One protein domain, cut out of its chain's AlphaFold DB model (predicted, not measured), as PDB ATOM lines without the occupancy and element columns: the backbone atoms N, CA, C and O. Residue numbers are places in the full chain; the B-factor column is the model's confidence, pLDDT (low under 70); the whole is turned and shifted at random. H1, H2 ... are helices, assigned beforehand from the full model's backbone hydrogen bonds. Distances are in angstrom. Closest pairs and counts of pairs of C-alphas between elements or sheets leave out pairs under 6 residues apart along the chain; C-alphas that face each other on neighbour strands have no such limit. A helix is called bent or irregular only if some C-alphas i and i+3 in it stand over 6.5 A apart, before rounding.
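What this domain is: This is residues 91 to 167 of the 167 residues of an uncharacterized protein of Thermovenabulum gondwanense (UniProt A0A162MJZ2). One long helix, H4, bent but running nearly straight, makes the longest axis; H2 and H3 pack on one side of its first half, H1 sits at H2's end away from H4, and residues 154 to 167 stick out. The printed part has 77 residues with four named helices, H1 to H4 in order, and is all helix. It is loose, radius of gyration of the C-alphas 15.2 A, spanning 55 by 28 by 14 A.

Where its parts are: H4, residues 130 to 166, was assigned as one helix by its hydrogen bonds but is bent: C-alphas 139 and 142 are 6.6 A apart. Arm H4a, residues 130 to 139, measures 14.4 A; arm H4b, residues 142 to 166, measures 35.7 A and ends at C-alpha 166 (-61.660, -17.428, -20.715). H3 is residues 114 to 126, 18.4 A; H2 is 98 to 107, 14.1 A; H1 is 92 to 95, 5.1 A, from C-alpha 92 (-39.405, -24.813, -47.671).

How they stand to each other: H4a touches H3, closest C-alphas Lys 133 and Ala 123 at 5.1 A, at a steep tilt of 50 degrees, opposite ways. H4b, with residues 143 to 148 alone, touches H2, closest C-alphas Tyr 144 and Ile 104 at 5.2 A. H1 and H2 touch only at the corner, closest C-alphas Trp 92 and Arg 98 at 4.9 A. Every O i to N i+4 pair is within hydrogen-bond range in H2, H3 and H4a, and 16 of 21 in H4b; H1 is too short for such a pair.

The domain as a whole: The C-alphas farthest apart, Thr 129 and Leu 167, are 55.3 A apart. The printed part has no cut and no long link. In this predicted model pLDDT is under 70 at residues 91 to 93 and 167.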
ATOM      1  N   LEU A  91     -42.802 -26.783 -46.213       68.25
ATOM      2  CA  LEU A  91     -42.909 -25.317 -46.165       68.25
ATOM      3  C   LEU A  91     -41.725 -24.636 -46.868       68.25
ATOM      4  O   LEU A  91     -41.883 -23.570 -47.463       68.25
ATOM      5  N   TRP A  92     -40.558 -25.288 -46.903       67.00
ATOM      6  CA  TRP A  92     -39.405 -24.813 -47.671       67.00
ATOM      7  C   TRP A  92     -39.661 -24.740 -49.183       67.00
ATOM      8  O   TRP A  92     -38.960 -24.000 -49.867       67.00
ATOM      9  N   ARG A  93     -40.648 -25.472 -49.723       68.75
ATOM     10  CA  ARG A  93     -41.017 -25.390 -51.147       68.75
ATOM     11  C   ARG A  93     -41.710 -24.076 -51.495       68.75
ATOM     12  O   ARG A  93     -41.581 -23.628 -52.624       68.75
ATOM     13  N   ILE A  94     -42.390 -23.448 -50.535       75.00
ATOM     14  CA  ILE A  94     -43.047 -22.145 -50.721       75.00
ATOM     15  C   ILE A  94     -42.002 -21.026 -50.693       75.00
ATOM     16  O   ILE A  94     -42.038 -20.101 -51.495       75.00
ATOM     17  N   VAL A  95     -41.034 -21.142 -49.784       72.50
ATOM     18  CA  VAL A  95     -39.951 -20.164 -49.594       72.50
ATOM     19  C   VAL A  95     -38.821 -20.347 -50.628       72.50
ATOM     20  O   VAL A  95     -37.985 -19.469 -50.821       72.50
ATOM     21  N   GLY A  96     -38.773 -21.498 -51.303       74.56
ATOM     22  CA  GLY A  96     -37.798 -21.842 -52.343       74.56
ATOM     23  C   GLY A  96     -36.450 -22.352 -51.820       74.56
ATOM     24  O   GLY A  96     -35.724 -23.014 -52.556       74.56
ATOM     25  N   SER A  97     -36.112 -22.107 -50.550       79.19
ATOM     26  CA  SER A  97     -34.878 -22.596 -49.925       79.19
ATOM     27  C   SER A  97     -35.125 -23.085 -48.504       79.19
ATOM     28  O   SER A  97     -35.746 -22.398 -47.690       79.19
ATOM     29  N   ARG A  98     -34.577 -24.263 -48.183       78.69
ATOM     30  CA  ARG A  98     -34.619 -24.831 -46.828       78.69
ATOM     31  C   ARG A  98     -33.862 -23.955 -45.832       78.69
ATOM     32  O   ARG A  98     -34.374 -23.709 -44.747       78.69
ATOM     33  N   ASN A  99     -32.705 -23.424 -46.222       81.75
ATOM     34  CA  ASN A  99     -31.897 -22.562 -45.355       81.75
ATOM     35  C   ASN A  99     -32.631 -21.253 -45.036       81.75
ATOM     36  O   ASN A  99     -32.604 -20.790 -43.899       81.75
ATOM     37  N   LEU A 100     -33.349 -20.700 -46.019       82.38
ATOM     38  CA  LEU A 100     -34.158 -19.503 -45.812       82.38
ATOM     39  C   LEU A 100     -35.369 -19.787 -44.913       82.38
ATOM     40  O   LEU A 100     -35.665 -18.990 -44.030       82.38
ATOM     41  N   ALA A 101     -36.033 -20.934 -45.086       85.31
ATOM     42  CA  ALA A 101     -37.149 -21.339 -44.231       85.31
ATOM     43  C   ALA A 101     -36.725 -21.533 -42.761       85.31
ATOM     44  O   ALA A 101     -37.434 -21.086 -41.861       85.31
ATOM     45  N   VAL A 102     -35.550 -22.129 -42.515       85.69
ATOM     46  CA  VAL A 102     -34.957 -22.217 -41.166       85.69
ATOM     47  C   VAL A 102     -34.662 -20.827 -40.618       85.69
ATOM     48  O   VAL A 102     -35.050 -20.527 -39.492       85.69
ATOM     49  N   GLY A 103     -34.042 -19.961 -41.421       85.69
ATOM     50  CA  GLY A 103     -33.765 -18.581 -41.032       85.69
ATOM     51  C   GLY A 103     -35.023 -17.815 -40.615       85.69
ATOM     52  O   GLY A 103     -35.043 -17.209 -39.551       85.69
ATOM     53  N   ILE A 104     -36.100 -17.915 -41.399       86.38
ATOM     54  CA  ILE A 104     -37.414 -17.320 -41.100       86.38
ATOM     55  C   ILE A 104     -37.973 -17.865 -39.779       86.38
ATOM     56  O   ILE A 104     -38.429 -17.092 -38.939       86.38
ATOM     57  N   ALA A 105     -37.922 -19.183 -39.574       86.81
ATOM     58  CA  ALA A 105     -38.475 -19.809 -38.378       86.81
ATOM     59  C   ALA A 105     -37.694 -19.464 -37.102       86.81
ATOM     60  O   ALA A 105     -38.301 -19.342 -36.041       86.81
ATOM     61  N   VAL A 106     -36.373 -19.288 -37.196       86.38
ATOM     62  CA  VAL A 106     -35.516 -18.895 -36.066       86.38
ATOM     63  C   VAL A 106     -35.547 -17.381 -35.832       86.38
ATOM     64  O   VAL A 106     -35.410 -16.944 -34.691       86.38
ATOM     65  N   ALA A 107     -35.790 -16.564 -36.864       86.62
ATOM     66  CA  ALA A 107     -35.803 -15.101 -36.760       86.62
ATOM     67  C   ALA A 107     -36.789 -14.564 -35.708       86.62
ATOM     68  O   ALA A 107     -36.528 -13.521 -35.105       86.62
ATOM     69  N   GLN A 108     -37.881 -15.286 -35.439       86.31
ATOM     70  CA  GLN A 108     -38.843 -14.923 -34.394       86.31
ATOM     71  C   GLN A 108     -38.247 -14.901 -32.975       86.31
ATOM     72  O   GLN A 108     -38.829 -14.291 -32.087       86.31
ATOM     73  N   LEU A 109     -37.109 -15.570 -32.754       87.19
ATOM     74  CA  LEU A 109     -36.481 -15.721 -31.439       87.19
ATOM     75  C   LEU A 109     -35.462 -14.614 -31.123       87.19
ATOM     76  O   LEU A 109     -35.021 -14.511 -29.983       87.19
ATOM     77  N   LEU A 110     -35.054 -13.820 -32.118       84.50
ATOM     78  CA  LEU A 110     -33.928 -12.885 -31.990       84.50
ATOM     79  C   LEU A 110     -34.376 -11.448 -31.703       84.50
ATOM     80  O   LEU A 110     -33.793 -10.773 -30.857       84.50
ATOM     81  N   GLY A 111     -35.399 -10.972 -32.416       82.62
ATOM     82  CA  GLY A 111     -35.812  -9.568 -32.375       82.62
ATOM     83  C   GLY A 111     -34.753  -8.593 -32.919       82.62
ATOM     84  O   GLY A 111     -33.619  -8.946 -33.238       82.62
ATOM     85  N   PHE A 112     -35.119  -7.319 -33.051       79.44
ATOM     86  CA  PHE A 112     -34.182  -6.270 -33.472       79.44
ATOM     87  C   PHE A 112     -33.413  -5.696 -32.270       79.44
ATOM     88  O   PHE A 112     -34.034  -5.471 -31.233       79.44
ATOM     89  N   PRO A 113     -32.094  -5.414 -32.383       86.44
ATOM     90  CA  PRO A 113     -31.246  -5.440 -33.587       86.44
ATOM     91  C   PRO A 113     -30.561  -6.789 -33.886       86.44
ATOM     92  O   PRO A 113     -29.866  -6.902 -34.896       86.44
ATOM     93  N   ALA A 114     -30.744  -7.816 -33.052       87.56
ATOM     94  CA  ALA A 114     -30.058  -9.104 -33.196       87.56
ATOM     95  C   ALA A 114     -30.336  -9.791 -34.548       87.56
ATOM     96  O   ALA A 114     -29.410 -10.290 -35.185       87.56
ATOM     97  N   THR A 115     -31.576  -9.744 -35.050       88.81
ATOM     98  CA  THR A 115     -31.939 -10.275 -36.376       88.81
ATOM     99  C   THR A 115     -31.146  -9.605 -37.503       88.81
ATOM    100  O   THR A 115     -30.735 -10.282 -38.442       88.81
ATOM    101  N   TYR A 116     -30.897  -8.292 -37.413       88.94
ATOM    102  CA  TYR A 116     -30.097  -7.559 -38.401       88.94
ATOM    103  C   TYR A 116     -28.621  -7.960 -38.351       88.94
ATOM    104  O   TYR A 116     -27.996  -8.139 -39.398       88.94
ATOM    105  N   LEU A 117     -28.074  -8.135 -37.145       90.75
ATOM    106  CA  LEU A 117     -26.700  -8.591 -36.949       90.75
ATOM    107  C   LEU A 117     -26.498  -9.988 -37.554       90.75
ATOM    108  O   LEU A 117     -25.627 -10.173 -38.397       90.75
ATOM    109  N   ILE A 118     -27.364 -10.945 -37.209       90.75
ATOM    110  CA  ILE A 118     -27.290 -12.316 -37.736       90.75
ATOM    111  C   ILE A 118     -27.497 -12.348 -39.254       90.75
ATOM    112  O   ILE A 118     -26.792 -13.076 -39.948       90.75
ATOM    113  N   ALA A 119     -28.413 -11.546 -39.803       91.19
ATOM    114  CA  ALA A 119     -28.579 -11.438 -41.252       91.19
ATOM    115  C   ALA A 119     -27.301 -10.921 -41.939       91.19
ATOM    116  O   ALA A 119     -26.928 -11.435 -42.992       91.19
ATOM    117  N   ASN A 120     -26.600  -9.956 -41.334       92.00
ATOM    118  CA  ASN A 120     -25.319  -9.465 -41.843       92.00
ATOM    119  C   ASN A 120     -24.218 -10.526 -41.782       92.00
ATOM    120  O   ASN A 120     -23.454 -10.644 -42.742       92.00
ATOM    121  N   GLU A 121     -24.147 -11.307 -40.705       91.81
ATOM    122  CA  GLU A 121     -23.203 -12.425 -40.588       91.81
ATOM    123  C   GLU A 121     -23.483 -13.500 -41.641       91.81
ATOM    124  O   GLU A 121     -22.577 -13.915 -42.359       91.81
ATOM    125  N   ILE A 122     -24.754 -13.882 -41.830       90.81
ATOM    126  CA  ILE A 122     -25.160 -14.830 -42.878       90.81
ATOM    127  C   ILE A 122     -24.772 -14.295 -44.258       90.81
ATOM    128  O   ILE A 122     -24.149 -15.017 -45.030       90.81
ATOM    129  N   ALA A 123     -25.112 -13.040 -44.567       91.75
ATOM    130  CA  ALA A 123     -24.795 -12.427 -45.852       91.75
ATOM    131  C   ALA A 123     -23.279 -12.360 -46.093       91.75
ATOM    132  O   ALA A 123     -22.830 -12.624 -47.202       91.75
ATOM    133  N   THR A 124     -22.491 -12.076 -45.055       92.75
ATOM    134  CA  THR A 124     -21.022 -12.070 -45.131       92.75
ATOM    135  C   THR A 124     -20.460 -13.476 -45.342       92.75
ATOM    136  O   THR A 124     -19.536 -13.646 -46.125       92.75
ATOM    137  N   ALA A 125     -21.033 -14.493 -44.694       92.75
ATOM    138  CA  ALA A 125     -20.564 -15.872 -44.792       92.75
ATOM    139  C   ALA A 125     -20.852 -16.524 -46.155       92.75
ATOM    140  O   ALA A 125     -20.098 -17.395 -46.588       92.75
ATOM    141  N   VAL A 126     -21.948 -16.142 -46.822       89.69
ATOM    142  CA  VAL A 126     -22.350 -16.744 -48.109       89.69
ATOM    143  C   VAL A 126     -21.868 -15.972 -49.336       89.69
ATOM    144  O   VAL A 126     -21.907 -16.528 -50.430       89.69
ATOM    145  N   SER A 127     -21.428 -14.723 -49.170       92.56
ATOM    146  CA  SER A 127     -21.082 -13.830 -50.282       92.56
ATOM    147  C   SER A 127     -19.575 -13.658 -50.419       92.56
ATOM    148  O   SER A 127     -18.841 -13.681 -49.433       92.56
ATOM    149  N   LYS A 128     -19.104 -13.444 -51.648       89.56
ATOM    150  CA  LYS A 128     -17.683 -13.216 -51.954       89.56
ATOM    151  C   LYS A 128     -17.363 -11.752 -52.224       89.56
ATOM    152  O   LYS A 128     -16.222 -11.338 -52.037       89.56
ATOM    153  N   THR A 129     -18.350 -10.975 -52.665       93.62
ATOM    154  CA  THR A 129     -18.213  -9.539 -52.936       93.62
ATOM    155  C   THR A 129     -19.193  -8.724 -52.099       93.62
ATOM    156  O   THR A 129     -20.187  -9.238 -51.583       93.62
ATOM    157  N   GLN A 130     -18.912  -7.428 -51.970       89.50
ATOM    158  CA  GLN A 130     -19.778  -6.501 -51.242       89.50
ATOM    159  C   GLN A 130     -21.159  -6.359 -51.909       89.50
ATOM    160  O   GLN A 130     -22.175  -6.326 -51.219       89.50
ATOM    161  N   GLU A 131     -21.208  -6.362 -53.241       92.06
ATOM    162  CA  GLU A 131     -22.459  -6.307 -54.012       92.06
ATOM    163  C   GLU A 131     -23.311  -7.568 -53.808       92.06
ATOM    164  O   GLU A 131     -24.527  -7.485 -53.629       92.06
ATOM    165  N   GLU A 132     -22.681  -8.747 -53.768       90.50
ATOM    166  CA  GLU A 132     -23.372 -10.007 -53.480       90.50
ATOM    167  C   GLU A 132     -23.917 -10.021 -52.044       90.50
ATOM    168  O   GLU A 132     -25.070 -10.398 -51.825       90.50
ATOM    169  N   LYS A 133     -23.139  -9.512 -51.077       93.00
ATOM    170  CA  LYS A 133     -23.578  -9.362 -49.683       93.00
ATOM    171  C   LYS A 133     -24.826  -8.492 -49.578       93.00
ATOM    172  O   LYS A 133     -25.767  -8.861 -48.874       93.00
ATOM    173  N   GLU A 134     -24.858  -7.359 -50.271       92.44
ATOM    174  CA  GLU A 134     -26.013  -6.459 -50.266       92.44
ATOM    175  C   GLU A 134     -27.244  -7.099 -50.913       92.44
ATOM    176  O   GLU A 134     -28.335  -7.014 -50.347       92.44
ATOM    177  N   LEU A 135     -27.080  -7.816 -52.029       91.38
ATOM    178  CA  LEU A 135     -28.166  -8.567 -52.665       91.38
ATOM    179  C   LEU A 135     -28.741  -9.653 -51.747       91.38
ATOM    180  O   LEU A 135     -29.963  -9.799 -51.637       91.38
ATOM    181  N   VAL A 136     -27.880 -10.406 -51.058       91.12
ATOM    182  CA  VAL A 136     -28.315 -11.421 -50.092       91.12
ATOM    183  C   VAL A 136     -29.056 -10.763 -48.933       91.12
ATOM    184  O   VAL A 136     -30.151 -11.210 -48.583       91.12
ATOM    185  N   LEU A 137     -28.511  -9.681 -48.373       92.00
ATOM    186  CA  LEU A 137     -29.125  -8.957 -47.262       92.00
ATOM    187  C   LEU A 137     -30.505  -8.404 -47.648       92.00
ATOM    188  O   LEU A 137     -31.469  -8.601 -46.909       92.00
ATOM    189  N   GLN A 138     -30.632  -7.791 -48.831       90.50
ATOM    190  CA  GLN A 138     -31.902  -7.282 -49.360       90.50
ATOM    191  C   GLN A 138     -32.950  -8.385 -49.539       90.50
ATOM    192  O   GLN A 138     -34.144  -8.121 -49.412       90.50
ATOM    193  N   LYS A 139     -32.525  -9.628 -49.790       88.81
ATOM    194  CA  LYS A 139     -33.430 -10.772 -49.933       88.81
ATOM    195  C   LYS A 139     -33.856 -11.372 -48.593       88.81
ATOM    196  O   LYS A 139     -35.033 -11.686 -48.419       88.81
ATOM    197  N   ILE A 140     -32.927 -11.562 -47.653       90.69
ATOM    198  CA  ILE A 140     -33.222 -12.252 -46.383       90.69
ATOM    199  C   ILE A 140     -33.823 -11.318 -45.333       90.69
ATOM    200  O   ILE A 140     -34.664 -11.748 -44.542       90.69
ATOM    201  N   MET A 141     -33.426 -10.041 -45.326       90.00
ATOM    202  CA  MET A 141     -33.809  -9.123 -44.260       90.00
ATOM    203  C   MET A 141     -35.324  -8.886 -44.212       90.00
ATOM    204  O   MET A 141     -35.902  -9.055 -43.136       90.00
ATOM    205  N   PRO A 142     -36.009  -8.585 -45.337       89.25
ATOM    206  CA  PRO A 142     -37.460  -8.410 -45.328       89.25
ATOM    207  C   PRO A 142     -38.186  -9.668 -44.849       89.25
ATOM    208  O   PRO A 142     -39.115  -9.574 -44.050       89.25
ATOM    209  N   ALA A 143     -37.723 -10.851 -45.270       87.69
ATOM    210  CA  ALA A 143     -38.320 -12.117 -44.864       87.69
ATOM    211  C   ALA A 143     -38.236 -12.329 -43.343       87.69
ATOM    212  O   ALA A 143     -39.225 -12.717 -42.726       87.69
ATOM    213  N   TYR A 144     -37.094 -12.028 -42.719       90.00
ATOM    214  CA  TYR A 144     -36.916 -12.187 -41.272       90.00
ATOM    215  C   TYR A 144     -37.715 -11.162 -40.457       90.00
ATOM    216  O   TYR A 144     -38.267 -11.510 -39.413       90.00
ATOM    217  N   VAL A 145     -37.815  -9.915 -40.933       86.88
ATOM    218  CA  VAL A 145     -38.628  -8.877 -40.272       86.88
ATOM    219  C   VAL A 145     -40.102  -9.269 -40.285       86.88
ATOM    220  O   VAL A 145     -40.764  -9.238 -39.248       86.88
ATOM    221  N   VAL A 146     -40.605  -9.669 -41.456       85.81
ATOM    222  CA  VAL A 146     -42.001 -10.085 -41.622       85.81
ATOM    223  C   VAL A 146     -42.296 -11.325 -40.782       85.81
ATOM    224  O   VAL A 146     -43.362 -11.388 -40.175       85.81
ATOM    225  N   ALA A 147     -41.353 -12.268 -40.678       86.12
ATOM    226  CA  ALA A 147     -41.497 -13.453 -39.836       86.12
ATOM    227  C   ALA A 147     -41.756 -13.092 -38.369       86.12
ATOM    228  O   ALA A 147     -42.753 -13.531 -37.798       86.12
ATOM    229  N   GLY A 148     -40.897 -12.251 -37.781       84.50
ATOM    230  CA  GLY A 148     -41.042 -11.824 -36.389       84.50
ATOM    231  C   GLY A 148     -42.327 -11.031 -36.153       84.50
ATOM    232  O   GLY A 148     -43.009 -11.237 -35.156       84.50
ATOM    233  N   PHE A 149     -42.703 -10.167 -37.095       82.06
ATOM    234  CA  PHE A 149     -43.938  -9.394 -37.003       82.06
ATOM    235  C   PHE A 149     -45.194 -10.274 -37.074       82.06
ATOM    236  O   PHE A 149     -46.115 -10.115 -36.272       82.06
ATOM    237  N   ALA A 150     -45.221 -11.232 -38.003       85.50
ATOM    238  CA  ALA A 150     -46.340 -12.149 -38.166       85.50
ATOM    239  C   ALA A 150     -46.502 -13.076 -36.952       85.50
ATOM    240  O   ALA A 150     -47.624 -13.272 -36.484       85.50
ATOM    241  N   SER A 151     -45.408 -13.626 -36.412       85.12
ATOM    242  CA  SER A 151     -45.486 -14.546 -35.275       85.12
ATOM    243  C   SER A 151     -45.646 -13.821 -33.941       85.12
ATOM    244  O   SER A 151     -46.669 -13.972 -33.275       85.12
ATOM    245  N   VAL A 152     -44.668 -13.002 -33.559       82.50
ATOM    246  CA  VAL A 152     -44.587 -12.424 -32.214       82.50
ATOM    247  C   VAL A 152     -45.668 -11.378 -31.998       82.50
ATOM    248  O   VAL A 152     -46.164 -11.252 -30.881       82.50
ATOM    249  N   THR A 153     -46.079 -10.667 -33.047       81.06
ATOM    250  CA  THR A 153     -47.093  -9.623 -32.918       81.06
ATOM    251  C   THR A 153     -48.471 -10.124 -33.325       81.06
ATOM    252  O   THR A 153     -49.375 -10.171 -32.495       81.06
ATOM    253  N   THR A 154     -48.666 -10.519 -34.586       81.31
ATOM    254  CA  THR A 154     -50.014 -10.833 -35.086       81.31
ATOM    255  C   THR A 154     -50.586 -12.101 -34.455       81.31
ATOM    256  O   THR A 154     -51.680 -12.050 -33.890       81.31
ATOM    257  N   ILE A 155     -49.863 -13.224 -34.510       85.81
ATOM    258  CA  ILE A 155     -50.347 -14.498 -33.959       85.81
ATOM    259  C   ILE A 155     -50.499 -14.407 -32.436       85.81
ATOM    260  O   ILE A 155     -51.536 -14.818 -31.915       85.81
ATOM    261  N   SER A 156     -49.543 -13.801 -31.724       84.94
ATOM    262  CA  SER A 156     -49.658 -13.616 -30.269       84.94
ATOM    263  C   SER A 156     -50.889 -12.808 -29.870       84.94
ATOM    264  O   SER A 156     -51.572 -13.191 -28.925       84.94
ATOM    265  N   ILE A 157     -51.221 -11.726 -30.589       81.69
ATOM    266  CA  ILE A 157     -52.423 -10.936 -30.282       81.69
ATOM    267  C   ILE A 157     -53.697 -11.743 -30.556       81.69
ATOM    268  O   ILE A 157     -54.645 -11.652 -29.779       81.69
ATOM    269  N   ILE A 158     -53.734 -12.543 -31.627       83.00
ATOM    270  CA  ILE A 158     -54.883 -13.417 -31.914       83.00
ATOM    271  C   ILE A 158     -55.077 -14.419 -30.773       83.00
ATOM    272  O   ILE A 158     -56.179 -14.544 -30.241       83.00
ATOM    273  N   ILE A 159     -54.001 -15.095 -30.366       84.94
ATOM    274  CA  ILE A 159     -54.023 -16.082 -29.284       84.94
ATOM    275  C   ILE A 159     -54.428 -15.422 -27.957       84.94
ATOM    276  O   ILE A 159     -55.334 -15.910 -27.284       84.94
ATOM    277  N   ALA A 160     -53.830 -14.282 -27.608       82.50
ATOM    278  CA  ALA A 160     -54.194 -13.518 -26.418       82.50
ATOM    279  C   ALA A 160     -55.666 -13.077 -26.455       82.50
ATOM    280  O   ALA A 160     -56.376 -13.216 -25.464       82.50
ATOM    281  N   GLY A 161     -56.157 -12.612 -27.607       79.75
ATOM    282  CA  GLY A 161     -57.556 -12.232 -27.796       79.75
ATOM    283  C   GLY A 161     -58.538 -13.393 -27.623       79.75
ATOM    284  O   GLY A 161     -59.662 -13.178 -27.173       79.75
ATOM    285  N   ILE A 162     -58.124 -14.625 -27.936       83.69
ATOM    286  CA  ILE A 162     -58.902 -15.834 -27.643       83.69
ATOM    287  C   ILE A 162     -58.875 -16.124 -26.137       83.69
ATOM    288  O   ILE A 162     -59.935 -16.334 -25.552       83.69
ATOM    289  N   PHE A 163     -57.699 -16.093 -25.503       83.69
ATOM    290  CA  PHE A 163     -57.545 -16.419 -24.081       83.69
ATOM    291  C   PHE A 163     -58.229 -15.435 -23.133       83.69
ATOM    292  O   PHE A 163     -58.762 -15.860 -22.115       83.69
ATOM    293  N   VAL A 164     -58.290 -14.150 -23.485       80.69
ATOM    294  CA  VAL A 164     -58.999 -13.137 -22.687       80.69
ATOM    295  C   VAL A 164     -60.487 -13.467 -22.520       80.69
ATOM    296  O   VAL A 164     -61.074 -13.065 -21.530       80.69
ATOM    297  N   LYS A 165     -61.104 -14.236 -23.428       77.25
ATOM    298  CA  LYS A 165     -62.507 -14.670 -23.281       77.25
ATOM    299  C   LYS A 165     -62.715 -15.762 -22.222       77.25
ATOM    300  O   LYS A 165     -63.860 -16.080 -21.922       77.25
ATOM    301  N   PHE A 166     -61.636 -16.375 -21.736       78.06
ATOM    302  CA  PHE A 166     -61.660 -17.428 -20.715       78.06
ATOM    303  C   PHE A 166     -61.277 -16.920 -19.314       78.06
ATOM    304  O   PHE A 166     -61.299 -17.709 -18.371       78.06
ATOM    305  N   LEU A 167     -60.910 -15.639 -19.196       65.19
ATOM    306  CA  LEU A 167     -60.717 -14.908 -17.939       65.19
ATOM    307  C   LEU A 167     -62.020 -14.204 -17.547       65.19
ATOM    308  O   LEU A 167     -62.300 -14.166 -16.331       65.19
TER     309      LEU A 167